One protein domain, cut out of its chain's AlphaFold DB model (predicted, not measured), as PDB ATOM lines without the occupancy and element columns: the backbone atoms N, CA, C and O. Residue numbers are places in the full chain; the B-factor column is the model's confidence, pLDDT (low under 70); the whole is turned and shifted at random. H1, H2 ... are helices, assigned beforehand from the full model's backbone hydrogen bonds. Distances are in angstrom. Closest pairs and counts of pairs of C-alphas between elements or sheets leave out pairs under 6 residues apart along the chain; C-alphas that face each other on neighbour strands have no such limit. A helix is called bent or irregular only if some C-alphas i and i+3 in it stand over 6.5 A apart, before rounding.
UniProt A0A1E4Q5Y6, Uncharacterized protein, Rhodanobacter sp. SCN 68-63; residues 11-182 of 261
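AT A GLANCE: This is residues 11 to 182 of the 261 residues of an uncharacterized protein of Rhodanobacter sp. SCN 68-63 (UniProt A0A1E4Q5Y6). Three helices, H2, H6 and H4, make a core in which H6 crosses H2 and packs on H4, and a long helical hairpin, H7 and H8, covers one side of it, meeting the start of H2 through H8. H1 folds back along H2 on the far side from that hairpin, while the short helices H3 and H5 sit at opposite ends of H6. The printed part has 172 residues with eight named helices, H1 to H8 in order, and no named strand; the class is all helix. It is compact, with a radius of gyration of the C-alphas of 16.5 A and spans of 46 by 33 by 23 A.

HOW THE PARTS SIT: H1, residues 11 to 24, and H2, residues 28 to 50, form a helical hairpin; they touch, closest at the C-alphas of Leu 24 and Leu 30, 5.2 A apart, at a shallow tilt of 3 degrees. H6, residues 92 to 115, is the hub, touching four helices. It touches H2 at a steep tilt of 49 degrees, the same way, closest at the C-alphas of Gly 43 and Val 103, 4.0 A apart. With residues 111 to 112 alone H6 touches H3, residues 52 to 59, about perpendicular at 86 degrees; the closest C-alphas, of Ser 55 and Ala 111, are 5.0 A apart. H4, residues 66 to 79, touches H6, closest at the C-alphas of Ala 72 and Ala 105, 4.4 A apart. H5, residues 82 to 90, and H6 touch only at the corner, closest at the C-alphas of Ala 88 and Gly 95, 4.5 A apart. H7, residues 118 to 141, and H8, residues 152 to 178, form a helical hairpin, closest at the C-alphas of Gly 136 and Gly 159, 3.9 A apart. H8 touches H2 with residues 154 to 162 alone, closest at the C-alphas of Ala 158 and Ala 29, 4.1 A apart. H7 and H4 only just touch, with 3 pairs of C-alphas within 8 A, the closest being those of Ala 128 and Ser 73, 7.5 A apart. H6 and H8 are apart. Every O i to N i+4 pair is within hydrogen-bond range in H3, H4, H5 and H7; in H1 it is 8 of 10, in H2 17 of 19, in H6 18 of 20 and in H8 21 of 23.

IN THESE COORDINATES: H1 begins at C-alpha 11, (200.009, 84.114, 205.147), and is irregular, with C-alphas 19 and 22 7.6 A apart. H2 is 32.1 A long and only just irregular, C-alphas 33 and 36 being 6.6 A apart. H4 is 20.0 A long. H6 is 35.5 A long and irregular, with C-alphas 111 and 114 7.5 A apart. H7 is 34.3 A long, and H8, the longest at 39.9 A, ends at C-alpha 178, (206.984, 99.642, 175.834).

THE WHOLE: The C-alphas farthest apart, of Arg 53 and Pro 143, are 49.1 A apart. The printed part has no cut and no long link. The mean pLDDT of the printed part is 84.0; residues 143 to 147, 150 to 153 and 181 to 182 are under 70.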
ATOM      1  N   GLY A  11     200.370  84.245 203.731       81.69
ATOM      2  CA  GLY A  11     200.009  84.114 205.147       81.69
ATOM      3  C   GLY A  11     201.216  84.275 206.076       81.69
ATOM      4  O   GLY A  11     201.134  84.974 207.083       81.69
ATOM      5  N   LEU A  12     202.358  83.691 205.702       83.94
ATOM      6  CA  LEU A  12     203.614  83.828 206.440       83.94
ATOM      7  C   LEU A  12     204.158  85.262 206.370       83.94
ATOM      8  O   LEU A  12     204.610  85.795 207.379       83.94
ATOM      9  N   ALA A  13     204.075  85.908 205.202       84.00
ATOM     10  CA  ALA A  13     204.466  87.304 205.028       84.00
ATOM     11  C   ALA A  13     203.587  88.253 205.859       84.00
ATOM     12  O   ALA A  13     204.104  89.186 206.470       84.00
ATOM     13  N   LEU A  14     202.279  87.986 205.945       84.94
ATOM     14  CA  LEU A  14     201.367  88.749 206.799       84.94
ATOM     15  C   LEU A  14     201.701  88.570 208.285       84.94
ATOM     16  O   LEU A  14     201.748  89.552 209.020       84.94
ATOM     17  N   ALA A  15     201.983  87.337 208.718       83.31
ATOM     18  CA  ALA A  15     202.404  87.054 210.089       83.31
ATOM     19  C   ALA A  15     203.741  87.734 210.433       83.31
ATOM     20  O   ALA A  15     203.879  88.312 211.510       83.31
ATOM     21  N   ALA A  16     204.700  87.734 209.503       83.75
ATOM     22  CA  ALA A  16     205.967  88.446 209.657       83.75
ATOM     23  C   ALA A  16     205.761  89.966 209.764       83.75
ATOM     24  O   ALA A  16     206.359  90.597 210.633       83.75
ATOM     25  N   CYS A  17     204.872  90.549 208.949       81.31
ATOM     26  CA  CYS A  17     204.511  91.965 209.062       81.31
ATOM     27  C   CYS A  17     203.866  92.280 210.411       81.31
ATOM     28  O   CYS A  17     204.235  93.265 211.040       81.31
ATOM     29  N   ALA A  18     202.942  91.431 210.874       81.00
ATOM     30  CA  ALA A  18     202.287  91.593 212.168       81.00
ATOM     31  C   ALA A  18     203.296  91.563 213.328       81.00
ATOM     32  O   ALA A  18     203.190  92.366 214.251       81.00
ATOM     33  N   PHE A  19     204.299  90.685 213.258       82.94
ATOM     34  CA  PHE A  19     205.366  90.603 214.256       82.94
ATOM     35  C   PHE A  19     206.334  91.793 214.198       82.94
ATOM     36  O   PHE A  19     206.783  92.276 215.232       82.94
ATOM     37  N   ALA A  20     206.639  92.291 212.998       81.19
ATOM     38  CA  ALA A  20     207.551  93.416 212.796       81.19
ATOM     39  C   ALA A  20     206.893  94.796 213.006       81.19
ATOM     40  O   ALA A  20     207.594  95.808 212.976       81.19
ATOM     41  N   ARG A  21     205.578  94.852 213.264       78.44
ATOM     42  CA  ARG A  21     204.819  96.087 213.526       78.44
ATOM     43  C   ARG A  21     205.509  97.107 214.432       78.44
ATOM     44  O   ARG A  21     205.669  98.229 213.975       78.44
ATOM     45  N   PRO A  22     205.987  96.769 215.644       76.94
ATOM     46  CA  PRO A  22     206.608  97.767 216.518       76.94
ATOM     47  C   PRO A  22     207.856  98.429 215.909       76.94
ATOM     48  O   PRO A  22     208.189  99.550 216.274       76.94
ATOM     49  N   VAL A  23     208.536  97.765 214.966       76.19
ATOM     50  CA  VAL A  23     209.681  98.330 214.234       76.19
ATOM     51  C   VAL A  23     209.215  99.131 213.017       76.19
ATOM     52  O   VAL A  23     209.763 100.192 212.735       76.19
ATOM     53  N   LEU A  24     208.196  98.651 212.299       71.62
ATOM     54  CA  LEU A  24     207.647  99.346 211.130       71.62
ATOM     55  C   LEU A  24     206.922 100.641 211.514       71.62
ATOM     56  O   LEU A  24     206.957 101.606 210.759       71.62
ATOM     57  N   GLU A  25     206.319 100.688 212.698       75.38
ATOM     58  CA  GLU A  25     205.615 101.864 213.209       75.38
ATOM     59  C   GLU A  25     206.553 102.855 213.927       75.38
ATOM     60  O   GLU A  25     206.115 103.947 214.290       75.38
ATOM     61  N   ALA A  26     207.845 102.515 214.076       72.62
ATOM     62  CA  ALA A  26     208.831 103.321 214.800       72.62
ATOM     63  C   ALA A  26     209.152 104.663 214.124       72.62
ATOM     64  O   ALA A  26     209.527 105.617 214.801       72.62
ATOM     65  N   THR A  27     209.012 104.752 212.798       71.56
ATOM     66  CA  THR A  27     209.195 106.002 212.046       71.56
ATOM     67  C   THR A  27     208.061 106.187 211.048       71.56
ATOM     68  O   THR A  27     207.519 105.215 210.516       71.56
ATOM     69  N   MET A  28     207.727 107.443 210.749       71.31
ATOM     70  CA  MET A  28     206.672 107.766 209.784       71.31
ATOM     71  C   MET A  28     207.006 107.221 208.388       71.31
ATOM     72  O   MET A  28     206.131 106.720 207.680       71.31
ATOM     73  N   ALA A  29     208.288 107.276 208.011       73.62
ATOM     74  CA  ALA A  29     208.778 106.767 206.739       73.62
ATOM     75  C   ALA A  29     208.620 105.244 206.630       73.62
ATOM     76  O   ALA A  29     208.126 104.765 205.614       73.62
ATOM     77  N   LEU A  30     208.970 104.473 207.667       76.88
ATOM     78  CA  LEU A  30     208.756 103.021 207.657       76.88
ATOM     79  C   LEU A  30     207.265 102.671 207.612       76.88
ATOM     80  O   LEU A  30     206.863 101.788 206.853       76.88
ATOM     81  N   HIS A  31     206.438 103.413 208.345       77.19
ATOM     82  CA  HIS A  31     205.002 103.177 208.374       77.19
ATOM     83  C   HIS A  31     204.372 103.422 206.992       77.19
ATOM     84  O   HIS A  31     203.686 102.554 206.454       77.19
ATOM     85  N   MET A  32     204.627 104.574 206.364       76.75
ATOM     86  CA  MET A  32     203.986 104.920 205.087       76.75
ATOM     87  C   MET A  32     204.678 104.326 203.862       76.75
ATOM     88  O   MET A  32     203.999 103.879 202.940       76.75
ATOM     89  N   ALA A  33     206.010 104.327 203.821       77.12
ATOM     90  CA  ALA A  33     206.767 103.925 202.637       77.12
ATOM     91  C   ALA A  33     207.124 102.434 202.614       77.12
ATOM     92  O   ALA A  33     207.521 101.941 201.556       77.12
ATOM     93  N   LEU A  34     206.987 101.713 203.736       81.94
ATOM     94  CA  LEU A  34     207.274 100.279 203.802       81.94
ATOM     95  C   LEU A  34     206.069  99.443 204.246       81.94
ATOM     96  O   LEU A  34     205.729  98.502 203.534       81.94
ATOM     97  N   GLU A  35     205.386  99.771 205.350       86.12
ATOM     98  CA  GLU A  35     204.266  98.943 205.839       86.12
ATOM     99  C   GLU A  35     203.099  98.904 204.845       86.12
ATOM    100  O   GLU A  35     202.650  97.817 204.470       86.12
ATOM    101  N   LEU A  36     202.621 100.066 204.374       85.56
ATOM    102  CA  LEU A  36     201.462 100.114 203.470       85.56
ATOM    103  C   LEU A  36     201.741  99.420 202.122       85.56
ATOM    104  O   LEU A  36     200.929  98.575 201.722       85.56
ATOM    105  N   PRO A  37     202.873  99.684 201.431       85.50
ATOM    106  CA  PRO A  37     203.192  99.003 200.177       85.50
ATOM    107  C   PRO A  37     203.404  97.499 200.363       85.50
ATOM    108  O   PRO A  37     203.008  96.714 199.501       85.50
ATOM    109  N   LEU A  38     203.983  97.076 201.493       86.94
ATOM    110  CA  LEU A  38     204.207  95.665 201.793       86.94
ATOM    111  C   LEU A  38     202.888  94.917 202.019       86.94
ATOM    112  O   LEU A  38     202.686  93.853 201.436       86.94
ATOM    113  N   LEU A  39     201.956  95.487 202.790       88.75
ATOM    114  CA  LEU A  39     200.613  94.924 202.982       88.75
ATOM    115  C   LEU A  39     199.855  94.804 201.656       88.75
ATOM    116  O   LEU A  39     199.232  93.776 201.376       88.75
ATOM    117  N   PHE A  40     199.959  95.825 200.807       89.44
ATOM    118  CA  PHE A  40     199.380  95.799 199.470       89.44
ATOM    119  C   PHE A  40     199.996  94.694 198.592       89.44
ATOM    120  O   PHE A  40     199.276  93.931 197.941       89.44
ATOM    121  N   ALA A  41     201.325  94.542 198.617       88.38
ATOM    122  CA  ALA A  41     202.039  93.492 197.891       88.38
ATOM    123  C   ALA A  41     201.690  92.080 198.397       88.38
ATOM    124  O   ALA A  41     201.573  91.142 197.602       88.38
ATOM    125  N   ILE A  42     201.452  91.912 199.701       89.81
ATOM    126  CA  ILE A  42     200.949  90.654 200.272       89.81
ATOM    127  C   ILE A  42     199.569  90.324 199.696       89.81
ATOM    128  O   ILE A  42     199.348  89.198 199.253       89.81
ATOM    129  N   GLY A  43     198.667  91.304 199.607       87.94
ATOM    130  CA  GLY A  43     197.384  91.140 198.918       87.94
ATOM    131  C   GLY A  43     197.542  90.708 197.458       87.94
ATOM    132  O   GLY A  43     196.893  89.764 197.002       87.94
ATOM    133  N   LEU A  44     198.464  91.345 196.731       88.06
ATOM    134  CA  LEU A  44     198.735  91.038 195.326       88.06
ATOM    135  C   LEU A  44     199.264  89.604 195.135       88.06
ATOM    136  O   LEU A  44     198.796  88.861 194.270       88.06
ATOM    137  N   THR A  45     200.211  89.183 195.974       87.50
ATOM    138  CA  THR A  45     200.744  87.811 195.955       87.50
ATOM    139  C   THR A  45     199.697  86.784 196.382       87.50
ATOM    140  O   THR A  45     199.631  85.706 195.787       87.50
ATOM    141  N   ALA A  46     198.817  87.130 197.324       87.12
ATOM    142  CA  ALA A  46     197.669  86.309 197.693       87.12
ATOM    143  C   ALA A  46     196.695  86.118 196.520       87.12
ATOM    144  O   ALA A  46     196.226  85.001 196.302       87.12
ATOM    145  N   ALA A  47     196.445  87.152 195.707       87.06
ATOM    146  CA  ALA A  47     195.635  87.016 194.493       87.06
ATOM    147  C   ALA A  47     196.255  86.031 193.495       87.06
ATOM    148  O   ALA A  47     195.564  85.170 192.946       87.06
ATOM    149  N   HIS A  48     197.572  86.123 193.285       84.31
ATOM    150  CA  HIS A  48     198.296  85.202 192.408       84.31
ATOM    151  C   HIS A  48     198.271  83.763 192.941       84.31
ATOM    152  O   HIS A  48     198.108  82.823 192.161       84.31
ATOM    153  N   ALA A  49     198.372  83.586 194.259       85.25
ATOM    154  CA  ALA A  49     198.293  82.286 194.915       85.25
ATOM    155  C   ALA A  49     196.885  81.666 194.862       85.25
ATOM    156  O   ALA A  49     196.755  80.456 194.673       85.25
ATOM    157  N   ALA A  50     195.833  82.482 194.987       83.31
ATOM    158  CA  ALA A  50     194.437  82.050 194.882       83.31
ATOM    159  C   ALA A  50     194.064  81.579 193.462       83.31
ATOM    160  O   ALA A  50     193.129  80.789 193.277       83.31
ATOM    161  N   GLY A  51     194.816  82.027 192.452       81.19
ATOM    162  CA  GLY A  51     194.702  81.565 191.076       81.19
ATOM    163  C   GLY A  51     193.382  81.963 190.390       81.19
ATOM    164  O   GLY A  51     192.682  82.880 190.828       81.19
ATOM    165  N   PRO A  52     193.001  81.274 189.295       80.88
ATOM    166  CA  PRO A  52     191.898  81.705 188.430       80.88
ATOM    167  C   PRO A  52     190.500  81.573 189.064       80.88
ATOM    168  O   PRO A  52     189.536  82.160 188.569       80.88
ATOM    169  N   ARG A  53     190.369  80.828 190.171       82.19
ATOM    170  CA  ARG A  53     189.092  80.648 190.884       82.19
ATOM    171  C   ARG A  53     188.572  81.966 191.451       82.19
ATOM    172  O   ARG A  53     187.397  82.283 191.279       82.19
ATOM    173  N   LEU A  54     189.460  82.744 192.072       81.69
ATOM    174  CA  LEU A  54     189.124  84.052 192.625       81.69
ATOM    175  C   LEU A  54     188.709  85.021 191.513       81.69
ATOM    176  O   LEU A  54     187.653  85.641 191.607       81.69
ATOM    177  N   SER A  55     189.483  85.083 190.425       82.44
ATOM    178  CA  SER A  55     189.156  85.941 189.281       82.44
ATOM    179  C   SER A  55     187.812  85.587 188.639       82.44
ATOM    180  O   SER A  55     187.086  86.487 188.233       82.44
ATOM    181  N   HIS A  56     187.453  84.301 188.571       84.38
ATOM    182  CA  HIS A  56     186.184  83.867 187.987       84.38
ATOM    183  C   HIS A  56     184.981  84.196 188.882       84.38
ATOM    184  O   HIS A  56     183.932  84.589 188.380       84.38
ATOM    185  N   SER A  57     185.129  84.072 190.205       85.75
ATOM    186  CA  SER A  57     184.088  84.497 191.150       85.75
ATOM    187  C   SER A  57     183.848  86.006 191.065       85.75
ATOM    188  O   SER A  57     182.708  86.447 190.928       85.75
ATOM    189  N   LEU A  58     184.930  86.793 191.051       84.31
ATOM    190  CA  LEU A  58     184.861  88.249 190.934       84.31
ATOM    191  C   LEU A  58     184.278  88.708 189.596       84.31
ATOM    192  O   LEU A  58     183.510  89.661 189.574       84.31
ATOM    193  N   ALA A  59     184.581  88.017 188.495       86.06
ATOM    194  CA  ALA A  59     184.069  88.363 187.169       86.06
ATOM    195  C   ALA A  59     182.533  88.316 187.066       86.06
ATOM    196  O   ALA A  59     181.968  88.970 186.195       86.06
ATOM    197  N   ARG A  60     181.847  87.579 187.955       86.75
ATOM    198  CA  ARG A  60     180.373  87.559 188.017       86.75
ATOM    199  C   ARG A  60     179.785  88.876 188.521       86.75
ATOM    200  O   ARG A  60     178.671  89.217 188.145       86.75
ATOM    201  N   TRP A  61     180.521  89.574 189.382       83.88
ATOM    202  CA  TRP A  61     180.102  90.827 190.013       83.88
ATOM    203  C   TRP A  61     180.725  92.048 189.334       83.88
ATOM    204  O   TRP A  61     180.097  93.095 189.242       83.88
ATOM    205  N   ASP A  62     181.953  91.899 188.843       87.06
ATOM    206  CA  ASP A  62     182.739  92.945 188.199       87.06
ATOM    207  C   ASP A  62     183.397  92.399 186.918       87.06
ATOM    208  O   ASP A  62     184.580  92.019 186.918       87.06
ATOM    209  N   PRO A  63     182.625  92.313 185.817       83.69
ATOM    210  CA  PRO A  63     183.107  91.747 184.560       83.69
ATOM    211  C   PRO A  63     184.285  92.542 183.981       83.69
ATOM    212  O   PRO A  63     185.211  91.947 183.432       83.69
ATOM    213  N   ASN A  64     184.300  93.865 184.179       84.31
ATOM    214  CA  ASN A  64     185.325  94.764 183.639       84.31
ATOM    215  C   ASN A  64     186.512  94.987 184.593       84.31
ATOM    216  O   ASN A  64     187.523  95.556 184.186       84.31
ATOM    217  N   GLY A  65     186.408  94.568 185.859       87.00
ATOM    218  CA  GLY A  65     187.425  94.819 186.884       87.00
ATOM    219  C   GLY A  65     187.445  96.260 187.414       87.00
ATOM    220  O   GLY A  65     188.320  96.601 188.206       87.00
ATOM    221  N   LEU A  66     186.519  97.119 186.976       89.56
ATOM    222  CA  LEU A  66     186.534  98.548 187.293       89.56
ATOM    223  C   LEU A  66     186.188  98.806 188.761       89.56
ATOM    224  O   LEU A  66     186.790  99.675 189.385       89.56
ATOM    225  N   VAL A  67     185.248  98.041 189.317       91.00
ATOM    226  CA  VAL A  67     184.830  98.180 190.719       91.00
ATOM    227  C   VAL A  67     185.978  97.797 191.644       91.00
ATOM    228  O   VAL A  67     186.267  98.516 192.598       91.00
ATOM    229  N   ALA A  68     186.677  96.705 191.334       90.06
ATOM    230  CA  ALA A  68     187.850  96.267 192.077       90.06
ATOM    231  C   ALA A  68     188.987  97.298 192.033       90.06
ATOM    232  O   ALA A  68     189.619  97.547 193.060       90.06
ATOM    233  N   LEU A  69     189.225  97.917 190.870       90.38
ATOM    234  CA  LEU A  69     190.199  99.000 190.741       90.38
ATOM    235  C   LEU A  69     189.787 100.190 191.602       90.38
ATOM    236  O   LEU A  69     190.544 100.568 192.486       90.38
ATOM    237  N   LEU A  70     188.578 100.722 191.410       91.75
ATOM    238  CA  LEU A  70     188.073 101.871 192.169       91.75
ATOM    239  C   LEU A  70     188.105 101.637 193.683       91.75
ATOM    240  O   LEU A  70     188.509 102.519 194.433       91.75
ATOM    241  N   ALA A  71     187.733 100.444 194.148       91.50
ATOM    242  CA  ALA A  71     187.851 100.089 195.558       91.50
ATOM    243  C   ALA A  71     189.313 100.150 196.031       91.50
ATOM    244  O   ALA A  71     189.593 100.709 197.090       91.50
ATOM    245  N   ALA A  72     190.253  99.632 195.235       91.31
ATOM    246  CA  ALA A  72     191.672  99.686 195.560       91.31
ATOM    247  C   ALA A  72     192.232 101.122 195.577       91.31
ATOM    248  O   ALA A  72     193.001 101.436 196.486       91.31
ATOM    249  N   SER A  73     191.836 102.011 194.650       90.12
ATOM    250  CA  SER A  73     192.270 103.421 194.721       90.12
ATOM    251  C   SER A  73     191.667 104.153 195.901       90.12
ATOM    252  O   SER A  73     192.383 104.915 196.535       90.12
ATOM    253  N   LEU A  74     190.389 103.937 196.218       92.00
ATOM    254  CA  LEU A  74     189.745 104.598 197.355       92.00
ATOM    255  C   LEU A  74     190.400 104.189 198.675       92.00
ATOM    256  O   LEU A  74     190.685 105.047 199.507       92.00
ATOM    257  N   VAL A  75     190.697 102.897 198.843       92.12
ATOM    258  CA  VAL A  75     191.446 102.403 200.005       92.12
ATOM    259  C   VAL A  75     192.848 103.013 200.042       92.12
ATOM    260  O   VAL A  75     193.264 103.505 201.089       92.12
ATOM    261  N   GLY A  76     193.563 103.033 198.913       87.56
ATOM    262  CA  GLY A  76     194.890 103.652 198.825       87.56
ATOM    263  C   GLY A  76     194.872 105.142 199.179       87.56
ATOM    264  O   GLY A  76     195.654 105.583 200.013       87.56
ATOM    265  N   ALA A  77     193.938 105.901 198.607       87.50
ATOM    266  CA  ALA A  77     193.776 107.331 198.850       87.50
ATOM    267  C   ALA A  77     193.403 107.630 200.310       87.50
ATOM    268  O   ALA A  77     193.937 108.568 200.896       87.50
ATOM    269  N   TYR A  78     192.534 106.818 200.919       90.12
ATOM    270  CA  TYR A  78     192.174 106.971 202.327       90.12
ATOM    271  C   TYR A  78     193.376 106.762 203.254       90.12
ATOM    272  O   TYR A  78     193.609 107.571 204.147       90.12
ATOM    273  N   TRP A  79     194.178 105.718 203.029       86.94
ATOM    274  CA  TRP A  79     195.348 105.441 203.870       86.94
ATOM    275  C   TRP A  79     196.554 106.341 203.584       86.94
ATOM    276  O   TRP A  79     197.496 106.353 204.373       86.94
ATOM    277  N   MET A  80     196.513 107.140 202.515       82.19
ATOM    278  CA  MET A  80     197.454 108.246 202.326       82.19
ATOM    279  C   MET A  80     197.155 109.457 203.218       82.19
ATOM    280  O   MET A  80     198.016 110.323 203.338       82.19
ATOM    281  N   LEU A  81     195.977 109.550 203.854       82.69
ATOM    282  CA  LEU A  81     195.675 110.670 204.747       82.69
ATOM    283  C   LEU A  81     196.447 110.532 206.074       82.69
ATOM    284  O   LEU A  81     196.208 109.569 206.811       82.69
ATOM    285  N   PRO A  82     197.280 111.521 206.458       75.81
ATOM    286  CA  PRO A  82     198.060 111.461 207.696       75.81
ATOM    287  C   PRO A  82     197.181 111.294 208.941       75.81
ATOM    288  O   PRO A  82     197.505 110.510 209.826       75.81
ATOM    289  N   VAL A  83     196.006 111.934 208.966       81.62
ATOM    290  CA  VAL A  83     195.037 111.804 210.069       81.62
ATOM    291  C   VAL A  83     194.468 110.387 210.219       81.62
ATOM    292  O   VAL A  83     194.159 109.957 211.329       81.62
ATOM    293  N   ALA A  84     194.302 109.648 209.118       83.81
ATOM    294  CA  ALA A  84     193.825 108.266 209.170       83.81
ATOM    295  C   ALA A  84     194.917 107.341 209.721       83.81
ATOM    296  O   ALA A  84     194.629 106.434 210.503       83.81
ATOM    297  N   LEU A  85     196.170 107.616 209.354       80.00
ATOM    298  CA  LEU A  85     197.336 106.895 209.847       80.00
ATOM    299  C   LEU A  85     197.558 107.110 211.348       80.00
ATOM    300  O   LEU A  85     197.765 106.144 212.077       80.00
ATOM    301  N   ASP A  86     197.428 108.356 211.808       80.31
ATOM    302  CA  ASP A  86     197.565 108.744 213.216       80.31
ATOM    303  C   ASP A  86     196.587 107.949 214.099       80.31
ATOM    304  O   ASP A  86     196.969 107.322 215.086       80.31
ATOM    305  N   ARG A  87     195.319 107.852 213.672       82.94
ATOM    306  CA  ARG A  87     194.312 107.053 214.387       82.94
ATOM    307  C   ARG A  87     194.578 105.551 214.349       82.94
ATOM    308  O   ARG A  87     194.228 104.857 215.298       82.94
ATOM    309  N   ALA A  88     195.182 105.034 213.281       82.75
ATOM    310  CA  ALA A  88     195.490 103.611 213.178       82.75
ATOM    311  C   ALA A  88     196.592 103.157 214.143       82.75
ATOM    312  O   ALA A  88     196.602 101.987 214.524       82.75
ATOM    313  N   VAL A  89     197.492 104.065 214.537       79.94
ATOM    314  CA  VAL A  89     198.505 103.810 215.574       79.94
ATOM    315  C   VAL A  89     197.874 103.851 216.969       79.94
ATOM    316  O   VAL A  89     198.204 103.034 217.824       79.94
ATOM    317  N   LEU A  90     196.935 104.774 217.197       82.69
ATOM    318  CA  LEU A  90     196.287 104.958 218.499       82.69
ATOM    319  C   LEU A  90     195.241 103.879 218.817       82.69
ATOM    320  O   LEU A  90     195.093 103.482 219.973       82.69
ATOM    321  N   GLU A  91     194.515 103.392 217.809       86.06
ATOM    322  CA  GLU A  91     193.446 102.409 217.982       86.06
ATOM    323  C   GLU A  91     193.791 101.069 217.310       86.06
ATOM    324  O   GLU A  91     193.803 100.971 216.077       86.06
ATOM    325  N   PRO A  92     193.955  99.976 218.083       83.75
ATOM    326  CA  PRO A  92     194.275  98.659 217.530       83.75
ATOM    327  C   PRO A  92     193.260  98.173 216.488       83.75
ATOM    328  O   PRO A  92     193.639  97.548 215.497       83.75
ATOM    329  N   ALA A  93     191.973  98.486 216.680       86.00
ATOM    330  CA  ALA A  93     190.908  98.133 215.743       86.00
ATOM    331  C   ALA A  93     191.118  98.774 214.359       86.00
ATOM    332  O   ALA A  93     190.992  98.093 213.339       86.00
ATOM    333  N   LEU A  94     191.508 100.052 214.316       85.75
ATOM    334  CA  LEU A  94     191.854 100.748 213.075       85.75
ATOM    335  C   LEU A  94     193.161 100.215 212.483       85.75
ATOM    336  O   LEU A  94     193.257 100.057 211.267       85.75
ATOM    337  N   GLY A  95     194.124  99.829 213.322       84.38
ATOM    338  CA  GLY A  95     195.329  99.121 212.895       84.38
ATOM    339  C   GLY A  95     195.035  97.799 212.168       84.38
ATOM    340  O   GLY A  95     195.678  97.509 211.152       84.38
ATOM    341  N   PHE A  96     194.057  97.013 212.634       86.94
ATOM    342  CA  PHE A  96     193.582  95.809 211.937       86.94
ATOM    343  C   PHE A  96     192.790  96.146 210.670       86.94
ATOM    344  O   PHE A  96     193.002  95.511 209.636       86.94
ATOM    345  N   ALA A  97     191.920  97.160 210.716       89.00
ATOM    346  CA  ALA A  97     191.165  97.615 209.549       89.00
ATOM    347  C   ALA A  97     192.091  98.093 208.416       89.00
ATOM    348  O   ALA A  97     191.861  97.758 207.253       89.00
ATOM    349  N   LYS A  98     193.185  98.792 208.750       90.88
ATOM    350  CA  LYS A  98     194.274  99.176 207.833       90.88
ATOM    351  C   LYS A  98     194.852  97.963 207.125       90.88
ATOM    352  O   LYS A  98     194.840  97.894 205.898       90.88
ATOM    353  N   ALA A  99     195.295  96.971 207.897       89.25
ATOM    354  CA  ALA A  99     195.879  95.756 207.344       89.25
ATOM    355  C   ALA A  99     194.886  94.989 206.455       89.25
ATOM    356  O   ALA A  99     195.214  94.642 205.321       89.25
ATOM    357  N   ALA A 100     193.659  94.772 206.933       90.94
ATOM    358  CA  ALA A 100     192.635  94.035 206.200       90.94
ATOM    359  C   ALA A 100     192.235  94.734 204.891       90.94
ATOM    360  O   ALA A 100     192.135  94.084 203.850       90.94
ATOM    361  N   SER A 101     192.039  96.053 204.927       93.06
ATOM    362  CA  SER A 101     191.653  96.826 203.743       93.06
ATOM    363  C   SER A 101     192.773  96.902 202.705       93.06
ATOM    364  O   SER A 101     192.487  96.711 201.527       93.06
ATOM    365  N   LEU A 102     194.039  97.083 203.103       92.00
ATOM    366  CA  LEU A 102     195.175  97.110 202.167       92.00
ATOM    367  C   LEU A 102     195.447  95.751 201.521       92.00
ATOM    368  O   LEU A 102     195.643  95.675 200.306       92.00
ATOM    369  N   VAL A 103     195.411  94.673 202.308       92.19
ATOM    370  CA  VAL A 103     195.538  93.308 201.776       92.19
ATOM    371  C   VAL A 103     194.365  93.002 200.841       92.19
ATOM    372  O   VAL A 103     194.569  92.471 199.751       92.19
ATOM    373  N   GLY A 104     193.143  93.387 201.221       92.38
ATOM    374  CA  GLY A 104     191.955  93.264 200.378       92.38
ATOM    375  C   GLY A 104     192.081  94.040 199.065       92.38
ATOM    376  O   GLY A 104     191.820  93.483 198.002       92.38
ATOM    377  N   ALA A 105     192.545  95.289 199.113       92.56
ATOM    378  CA  ALA A 105     192.766  96.129 197.938       92.56
ATOM    379  C   ALA A 105     193.796  95.514 196.977       92.56
ATOM    380  O   ALA A 105     193.528  95.404 195.780       92.56
ATOM    381  N   GLY A 106     194.934  95.038 197.496       90.38
ATOM    382  CA  GLY A 106     195.941  94.338 196.695       90.38
ATOM    383  C   GLY A 106     195.397  93.049 196.072       90.38
ATOM    384  O   GLY A 106     195.671  92.750 194.907       90.38
ATOM    385  N   LEU A 107     194.563  92.316 196.817       90.56
ATOM    386  CA  LEU A 107     193.943  91.080 196.350       90.56
ATOM    387  C   LEU A 107     192.930  91.328 195.224       90.56
ATOM    388  O   LEU A 107     192.956  90.642 194.199       90.56
ATOM    389  N   LEU A 108     192.064  92.330 195.390       90.62
ATOM    390  CA  LEU A 108     191.093  92.761 194.384       90.62
ATOM    391  C   LEU A 108     191.787  93.243 193.109       90.62
ATOM    392  O   LEU A 108     191.382  92.854 192.007       90.62
ATOM    393  N   LEU A 109     192.851  94.041 193.263       90.38
ATOM    394  CA  LEU A 109     193.632  94.548 192.143       90.38
ATOM    395  C   LEU A 109     194.288  93.395 191.382       90.38
ATOM    396  O   LEU A 109     194.073  93.268 190.180       90.38
ATOM    397  N   GLY A 110     195.006  92.502 192.068       88.06
ATOM    398  CA  GLY A 110     195.666  91.351 191.444       88.06
ATOM    399  C   GLY A 110     194.705  90.415 190.723       88.06
ATOM    400  O   GLY A 110     194.981  89.956 189.613       88.06
ATOM    401  N   ALA A 111     193.540  90.168 191.321       88.44
ATOM    402  CA  ALA A 111     192.528  89.303 190.732       88.44
ATOM    403  C   ALA A 111     191.871  89.920 189.489       88.44
ATOM    404  O   ALA A 111     191.373  89.175 188.641       88.44
ATOM    405  N   SER A 112     191.838  91.250 189.382       89.25
ATOM    406  CA  SER A 112     191.099  91.976 188.339       89.25
ATOM    407  C   SER A 112     191.991  92.589 187.268       89.25
ATOM    408  O   SER A 112     191.513  92.815 186.161       89.25
ATOM    409  N   TRP A 113     193.286  92.760 187.542       87.69
ATOM    410  CA  TRP A 113     194.243  93.455 186.678       87.69
ATOM    411  C   TRP A 113     194.188  92.984 185.224       87.69
ATOM    412  O   TRP A 113     194.044  93.788 184.311       87.69
ATOM    413  N   ARG A 114     194.197  91.661 185.003       84.25
ATOM    414  CA  ARG A 114     194.189  91.051 183.659       84.25
ATOM    415  C   ARG A 114     192.897  91.266 182.862       84.25
ATOM    416  O   ARG A 114     192.917  91.029 181.660       84.25
ATOM    417  N   ARG A 115     191.784  91.639 183.507       86.62
ATOM    418  CA  ARG A 115     190.486  91.880 182.842       86.62
ATOM    419  C   ARG A 115     190.310  93.328 182.389       86.62
ATOM    420  O   ARG A 115     189.483  93.598 181.528       86.62
ATOM    421  N   VAL A 116     191.077  94.248 182.964       88.31
ATOM    422  CA  VAL A 116     190.971  95.680 182.682       88.31
ATOM    423  C   VAL A 116     191.661  96.004 181.358       88.31
ATOM    424  O   VAL A 116     192.729  95.470 181.066       88.31
ATOM    425  N   SER A 117     191.074  96.905 180.568       89.12
ATOM    426  CA  SER A 117     191.716  97.399 179.343       89.12
ATOM    427  C   SER A 117     193.034  98.126 179.643       89.12
ATOM    428  O   SER A 117     193.178  98.776 180.680       89.12
ATOM    429  N   LEU A 118     193.983  98.079 178.706       87.81
ATOM    430  CA  LEU A 118     195.291  98.727 178.863       87.81
ATOM    431  C   LEU A 118     195.172 100.231 179.171       87.81
ATOM    432  O   LEU A 118     195.892 100.742 180.021       87.81
ATOM    433  N   VAL A 119     194.236 100.931 178.521       89.50
ATOM    434  CA  VAL A 119     194.009 102.372 178.735       89.50
ATOM    435  C   VAL A 119     193.625 102.654 180.188       89.50
ATOM    436  O   VAL A 119     194.187 103.547 180.819       89.50
ATOM    437  N   LEU A 120     192.708 101.856 180.741       89.31
ATOM    438  CA  LEU A 120     192.281 101.972 182.133       89.31
ATOM    439  C   LEU A 120     193.408 101.610 183.105       89.31
ATOM    440  O   LEU A 120     193.600 102.329 184.080       89.31
ATOM    441  N   GLN A 121     194.191 100.561 182.827       89.94
ATOM    442  CA  GLN A 121     195.362 100.212 183.642       89.94
ATOM    443  C   GLN A 121     196.358 101.377 183.709       89.94
ATOM    444  O   GLN A 121     196.747 101.787 184.800       89.94
ATOM    445  N   VAL A 122     196.729 101.949 182.558       90.75
ATOM    446  CA  VAL A 122     197.662 103.084 182.486       90.75
ATOM    447  C   VAL A 122     197.096 104.302 183.211       90.75
ATOM    448  O   VAL A 122     197.802 104.904 184.016       90.75
ATOM    449  N   SER A 123     195.819 104.633 182.995       91.06
ATOM    450  CA  SER A 123     195.160 105.741 183.697       91.06
ATOM    451  C   SER A 123     195.211 105.567 185.215       91.06
ATOM    452  O   SER A 123     195.429 106.536 185.939       91.06
ATOM    453  N   PHE A 124     195.023 104.342 185.702       90.69
ATOM    454  CA  PHE A 124     195.034 104.043 187.128       90.69
ATOM    455  C   PHE A 124     196.434 104.140 187.734       90.69
ATOM    456  O   PHE A 124     196.611 104.725 188.801       90.69
ATOM    457  N   VAL A 125     197.443 103.616 187.031       91.06
ATOM    458  CA  VAL A 125     198.849 103.731 187.444       91.06
ATOM    459  C   VAL A 125     199.274 105.194 187.481       91.06
ATOM    460  O   VAL A 125     199.857 105.626 188.469       91.06
ATOM    461  N   LEU A 126     198.949 105.974 186.447       91.62
ATOM    462  CA  LEU A 126     199.270 107.401 186.409       91.62
ATOM    463  C   LEU A 126     198.570 108.173 187.529       91.62
ATOM    464  O   LEU A 126     199.181 109.049 188.135       91.62
ATOM    465  N   ASN A 127     197.322 107.824 187.852       91.94
ATOM    466  CA  ASN A 127     196.619 108.408 188.988       91.94
ATOM    467  C   ASN A 127     197.324 108.092 190.320       91.94
ATOM    468  O   ASN A 127     197.549 109.005 191.111       91.94
ATOM    469  N   ALA A 128     197.740 106.842 190.541       88.81
ATOM    470  CA  ALA A 128     198.500 106.458 191.732       88.81
ATOM    471  C   ALA A 128     199.860 107.175 191.817       88.81
ATOM    472  O   ALA A 128     200.209 107.698 192.873       88.81
ATOM    473  N   VAL A 129     200.599 107.262 190.704       92.50
ATOM    474  CA  VAL A 129     201.864 108.013 190.613       92.50
ATOM    475  C   VAL A 129     201.645 109.485 190.953       92.50
ATOM    476  O   VAL A 129     202.398 110.041 191.747       92.50
ATOM    477  N   GLY A 130     200.602 110.107 190.396       90.56
ATOM    478  CA  GLY A 130     200.258 111.499 190.675       90.56
ATOM    479  C   GLY A 130     199.935 111.732 192.150       90.56
ATOM    480  O   GLY A 130     200.468 112.664 192.744       90.56
ATOM    481  N   MET A 131     199.130 110.859 192.763       89.50
ATOM    482  CA  MET A 131     198.818 110.947 194.194       89.50
ATOM    483  C   MET A 131     200.070 110.796 195.067       89.50
ATOM    484  O   MET A 131     200.275 111.621 195.956       89.50
ATOM    485  N   LEU A 132     200.942 109.817 194.791       87.56
ATOM    486  CA  LEU A 132     202.200 109.645 195.533       87.56
ATOM    487  C   LEU A 132     203.139 110.839 195.365       87.56
ATOM    488  O   LEU A 132     203.764 111.264 196.333       87.56
ATOM    489  N   PHE A 133     203.242 111.380 194.152       90.06
ATOM    490  CA  PHE A 133     204.107 112.518 193.873       90.06
ATOM    491  C   PHE A 133     203.615 113.783 194.581       90.06
ATOM    492  O   PHE A 133     204.390 114.432 195.276       90.06
ATOM    493  N   VAL A 134     202.323 114.109 194.456       88.94
ATOM    494  CA  VAL A 134     201.730 115.291 195.101       88.94
ATOM    495  C   VAL A 134     201.803 115.178 196.618       88.94
ATOM    496  O   VAL A 134     202.212 116.132 197.273       88.94
ATOM    497  N   ALA A 135     201.460 114.021 197.185       84.69
ATOM    498  CA  ALA A 135     201.579 113.812 198.623       84.69
ATOM    499  C   ALA A 135     203.039 113.878 199.087       84.69
ATOM    500  O   ALA A 135     203.323 114.521 200.090       84.69
ATOM    501  N   GLY A 136     203.972 113.270 198.349       85.12
ATOM    502  CA  GLY A 136     205.399 113.312 198.667       85.12
ATOM    503  C   GLY A 136     205.960 114.734 198.670       85.12
ATOM    504  O   GLY A 136     206.644 115.116 199.616       85.12
ATOM    505  N   MET A 137     205.600 115.539 197.666       86.62
ATOM    506  CA  MET A 137     205.929 116.967 197.615       86.62
ATOM    507  C   MET A 137     205.297 117.735 198.779       86.62
ATOM    508  O   MET A 137     205.969 118.539 199.416       86.62
ATOM    509  N   LEU A 138     204.029 117.458 199.102       84.56
ATOM    510  CA  LEU A 138     203.340 118.096 200.223       84.56
ATOM    511  C   LEU A 138     204.026 117.787 201.564       84.56
ATOM    512  O   LEU A 138     204.205 118.694 202.367       84.56
ATOM    513  N   TYR A 139     204.456 116.542 201.788       76.44
ATOM    514  CA  TYR A 139     205.216 116.150 202.981       76.44
ATOM    515  C   TYR A 139     206.629 116.740 203.034       76.44
ATOM    516  O   TYR A 139     207.189 116.862 204.120       76.44
ATOM    517  N   HIS A 140     207.219 117.069 201.883       77.62
ATOM    518  CA  HIS A 140     208.547 117.670 201.812       77.62
ATOM    519  C   HIS A 140     208.518 119.178 202.090       77.62
ATOM    520  O   HIS A 140     209.386 119.688 202.790       77.62
ATOM    521  N   GLU A 141     207.518 119.876 201.549       80.19
ATOM    522  CA  GLU A 141     207.421 121.341 201.591       80.19
ATOM    523  C   GLU A 141     206.642 121.870 202.801       80.19
ATOM    524  O   GLU A 141     206.755 123.047 203.134       80.19
ATOM    525  N   ALA A 142     205.819 121.046 203.462       72.81
ATOM    526  CA  ALA A 142     205.019 121.505 204.590       72.81
ATOM    527  C   ALA A 142     205.886 121.726 205.850       72.81
ATOM    528  O   ALA A 142     206.443 120.766 206.382       72.81
ATOM    529  N   PRO A 143     205.961 122.965 206.384       60.16
ATOM    530  CA  PRO A 143     206.724 123.267 207.598       60.16
ATOM    531  C   PRO A 143     205.970 122.906 208.893       60.16
ATOM    532  O   PRO A 143     206.556 122.903 209.974       60.16
ATOM    533  N   GLU A 144     204.667 122.630 208.788       65.19
ATOM    534  CA  GLU A 144     203.763 122.287 209.891       65.19
ATOM    535  C   GLU A 144     203.753 120.772 210.148       65.19
ATOM    536  O   GLU A 144     203.698 119.977 209.211       65.19
ATOM    537  N   GLN A 145     203.726 120.353 211.418       63.00
ATOM    538  CA  GLN A 145     203.581 118.938 211.781       63.00
ATOM    539  C   GLN A 145     202.182 118.425 211.417       63.00
ATOM    540  O   GLN A 145     201.225 118.581 212.171       63.00
ATOM    541  N   LEU A 146     202.057 117.767 210.260       67.06
ATOM    542  CA  LEU A 146     200.793 117.135 209.843       67.06
ATOM    543  C   LEU A 146     200.361 115.924 210.693       67.06
ATOM    544  O   LEU A 146     199.195 115.531 210.633       67.06
ATOM    545  N   CYS A 147     201.278 115.302 211.437       68.75
ATOM    546  CA  CYS A 147     201.010 114.114 212.248       68.75
ATOM    547  C   CYS A 147     201.321 114.426 213.712       68.75
ATOM    548  O   CYS A 147     202.423 114.879 214.006       68.75
ATOM    549  N   SER A 148     200.383 114.157 214.625       71.94
ATOM    550  CA  SER A 148     200.567 114.472 216.048       71.94
ATOM    551  C   SER A 148     201.509 113.491 216.758       71.94
ATOM    552  O   SER A 148     202.167 113.848 217.734       71.94
ATOM    553  N   VAL A 149     201.607 112.262 216.236       72.56
ATOM    554  CA  VAL A 149     202.450 111.185 216.774       72.56
ATOM    555  C   VAL A 149     203.896 111.225 216.252       72.56
ATOM    556  O   VAL A 149     204.787 110.667 216.892       72.56
ATOM    557  N   TYR A 150     204.172 111.887 215.121       62.81
ATOM    558  CA  TYR A 150     205.475 111.825 214.440       62.81
ATOM    559  C   TYR A 150     206.183 113.188 214.370       62.81
ATOM    560  O   TYR A 150     205.557 114.226 214.190       62.81
ATOM    561  N   LEU A 151     207.516 113.186 214.474       69.06
ATOM    562  CA  LEU A 151     208.329 114.406 214.481       69.06
ATOM    563  C   LEU A 151     208.503 114.992 213.063       69.06
ATOM    564  O   LEU A 151     208.718 114.248 212.108       69.06
ATOM    565  N   ALA A 152     208.508 116.326 212.938       66.62
ATOM    566  CA  ALA A 152     208.625 117.044 211.654       66.62
ATOM    567  C   ALA A 152     209.828 116.612 210.787       66.62
ATOM    568  O   ALA A 152     209.715 116.498 209.570       66.62
ATOM    569  N   GLY A 153     210.975 116.314 211.411       66.25
ATOM    570  CA  GLY A 153     212.184 115.880 210.696       66.25
ATOM    571  C   GLY A 153     212.017 114.567 209.918       66.25
ATOM    572  O   GLY A 153     212.651 114.382 208.883       66.25
ATOM    573  N   GLU A 154     211.115 113.687 210.355       72.25
ATOM    574  CA  GLU A 154     210.830 112.402 209.697       72.25
ATOM    575  C   GLU A 154     209.877 112.552 208.497       72.25
ATOM    576  O   GLU A 154     209.776 111.656 207.654       72.25
ATOM    577  N   GLN A 155     209.186 113.693 208.383       72.56
ATOM    578  CA  GLN A 155     208.221 113.951 207.311       72.56
ATOM    579  C   GLN A 155     208.914 114.184 205.970       72.56
ATOM    580  O   GLN A 155     208.481 113.637 204.955       72.56
ATOM    581  N   ALA A 156     210.047 114.892 205.972       77.56
ATOM    582  CA  ALA A 156     210.837 115.124 204.765       77.56
ATOM    583  C   ALA A 156     211.388 113.813 204.175       77.56
ATOM    584  O   ALA A 156     211.351 113.620 202.957       77.56
ATOM    585  N   LEU A 157     211.851 112.890 205.032       81.25
ATOM    586  CA  LEU A 157     212.332 111.570 204.612       81.25
ATOM    587  C   LEU A 157     211.189 110.717 204.040       81.25
ATOM    588  O   LEU A 157     211.352 110.082 202.998       81.25
ATOM    589  N   ALA A 158     210.019 110.729 204.689       78.88
ATOM    590  CA  ALA A 158     208.834 110.034 204.194       78.88
ATOM    591  C   ALA A 158     208.362 110.594 202.841       78.88
ATOM    592  O   ALA A 158     208.080 109.822 201.923       78.88
ATOM    593  N   GLY A 159     208.339 111.923 202.689       81.12
ATOM    594  CA  GLY A 159     207.996 112.594 201.435       81.12
ATOM    595  C   GLY A 159     208.947 112.221 200.297       81.12
ATOM    596  O   GLY A 159     208.500 111.813 199.223       81.12
ATOM    597  N   ALA A 160     210.259 112.239 200.557       85.25
ATOM    598  CA  ALA A 160     211.265 111.794 199.594       85.25
ATOM    599  C   ALA A 160     211.062 110.323 199.188       85.25
ATOM    600  O   ALA A 160     211.109 109.994 198.000       85.25
ATOM    601  N   ALA A 161     210.769 109.438 200.147       85.69
ATOM    602  CA  ALA A 161     210.501 108.031 199.863       85.69
ATOM    603  C   ALA A 161     209.259 107.837 198.967       85.69
ATOM    604  O   ALA A 161     209.284 107.002 198.061       85.69
ATOM    605  N   MET A 162     208.196 108.627 199.159       84.38
ATOM    606  CA  MET A 162     207.012 108.588 198.285       84.38
ATOM    607  C   MET A 162     207.333 109.018 196.850       84.38
ATOM    608  O   MET A 162     206.873 108.375 195.905       84.38
ATOM    609  N   VAL A 163     208.159 110.053 196.669       87.88
ATOM    610  CA  VAL A 163     208.604 110.502 195.337       87.88
ATOM    611  C   VAL A 163     209.459 109.434 194.647       87.88
ATOM    612  O   VAL A 163     209.298 109.194 193.446       87.88
ATOM    613  N   VAL A 164     210.324 108.738 195.393       90.44
ATOM    614  CA  VAL A 164     211.095 107.598 194.869       90.44
ATOM    615  C   VAL A 164     210.158 106.486 194.398       90.44
ATOM    616  O   VAL A 164     210.285 106.028 193.261       90.44
ATOM    617  N   TRP A 165     209.167 106.100 195.206       87.69
ATOM    618  CA  TRP A 165     208.162 105.109 194.806       87.69
ATOM    619  C   TRP A 165     207.364 105.538 193.571       87.69
ATOM    620  O   TRP A 165     207.192 104.734 192.653       87.69
ATOM    621  N   ALA A 166     206.926 106.799 193.503       89.69
ATOM    622  CA  ALA A 166     206.233 107.351 192.338       89.69
ATOM    623  C   ALA A 166     207.091 107.228 191.071       89.69
ATOM    624  O   ALA A 166     206.616 106.766 190.032       89.69
ATOM    625  N   SER A 167     208.375 107.572 191.179       90.88
ATOM    626  CA  SER A 167     209.339 107.491 190.081       90.88
ATOM    627  C   SER A 167     209.564 106.046 189.632       90.88
ATOM    628  O   SER A 167     209.544 105.757 188.436       90.88
ATOM    629  N   MET A 168     209.713 105.110 190.576       91.25
ATOM    630  CA  MET A 168     209.861 103.681 190.276       91.25
ATOM    631  C   MET A 168     208.623 103.108 189.581       91.25
ATOM    632  O   MET A 168     208.762 102.373 188.602       91.25
ATOM    633  N   LEU A 169     207.421 103.454 190.048       89.75
ATOM    634  CA  LEU A 169     206.164 103.032 189.426       89.75
ATOM    635  C   LEU A 169     206.005 103.610 188.019       89.75
ATOM    636  O   LEU A 169     205.594 102.888 187.112       89.75
ATOM    637  N   LEU A 170     206.373 104.876 187.814       91.94
ATOM    638  CA  LEU A 170     206.316 105.522 186.506       91.94
ATOM    639  C   LEU A 170     207.272 104.857 185.510       91.94
ATOM    640  O   LEU A 170     206.854 104.478 184.417       91.94
ATOM    641  N   VAL A 171     208.535 104.661 185.898       92.62
ATOM    642  CA  VAL A 171     209.543 104.006 185.052       92.62
ATOM    643  C   VAL A 171     209.155 102.553 184.785       92.62
ATOM    644  O   VAL A 171     209.179 102.110 183.638       92.62
ATOM    645  N   GLY A 172     208.747 101.811 185.816       90.31
ATOM    646  CA  GLY A 172     208.303 100.424 185.681       90.31
ATOM    647  C   GLY A 172     207.084 100.288 184.768       90.31
ATOM    648  O   GLY A 172     207.071  99.430 183.885       90.31
ATOM    649  N   GLY A 173     206.093 101.167 184.931       88.25
ATOM    650  CA  GLY A 173     204.903 101.236 184.086       88.25
ATOM    651  C   GLY A 173     205.229 101.599 182.639       88.25
ATOM    652  O   GLY A 173     204.739 100.942 181.724       88.25
ATOM    653  N   PHE A 174     206.107 102.578 182.417       88.69
ATOM    654  CA  PHE A 174     206.565 102.964 181.082       88.69
ATOM    655  C   PHE A 174     207.313 101.822 180.385       88.69
ATOM    656  O   PHE A 174     207.007 101.479 179.245       88.69
ATOM    657  N   VAL A 175     208.234 101.155 181.083       88.50
ATOM    658  CA  VAL A 175     208.951  99.986 180.555       88.50
ATOM    659  C   VAL A 175     207.989  98.830 180.254       88.50
ATOM    660  O   VAL A 175     208.131  98.166 179.227       88.50
ATOM    661  N   ALA A 176     207.002  98.579 181.118       86.81
ATOM    662  CA  ALA A 176     205.974  97.568 180.878       86.81
ATOM    663  C   ALA A 176     205.106  97.912 179.657       86.81
ATOM    664  O   ALA A 176     204.799  97.025 178.862       86.81
ATOM    665  N   LEU A 177     204.770  99.192 179.476       86.75
ATOM    666  CA  LEU A 177     204.027  99.689 178.322       86.75
ATOM    667  C   LEU A 177     204.821  99.503 177.023       86.75
ATOM    668  O   LEU A 177     204.274  98.967 176.067       86.75
ATOM    669  N   LEU A 178     206.111  99.852 176.999       85.44
ATOM    670  CA  LEU A 178     206.984  99.642 175.834       85.44
ATOM    671  C   LEU A 178     207.137  98.163 175.454       85.44
ATOM    672  O   LEU A 178     207.337  97.831 174.290       85.44
ATOM    673  N   ARG A 179     207.040  97.258 176.433       84.69
ATOM    674  CA  ARG A 179     207.064  95.805 176.205       84.69
ATOM    675  C   ARG A 179     205.696  95.235 175.834       84.69
ATOM    676  O   ARG A 179     205.603  94.038 175.563       84.69
ATOM    677  N   HIS A 180     204.639  96.046 175.850       79.88
ATOM    678  CA  HIS A 180     203.291  95.564 175.613       79.88
ATOM    679  C   HIS A 180     203.105  95.225 174.120       79.88
ATOM    680  O   HIS A 180     203.302  96.092 173.266       79.88
ATOM    681  N   PRO A 181     202.677  93.995 173.776       69.75
ATOM    682  CA  PRO A 181     202.616  93.522 172.387       69.75
ATOM    683  C   PRO A 181     201.688  94.361 171.495       69.75
ATOM    684  O   PRO A 181     201.932  94.481 170.302       69.75
ATOM    685  N   ALA A 182     200.686  95.023 172.081       68.06
ATOM    686  CA  ALA A 182     199.780  95.922 171.359       68.06
ATOM    687  C   ALA A 182     200.469  97.137 170.697       68.06
ATOM    688  O   ALA A 182     199.918  97.695 169.753       68.06
TER     689      ALA A 182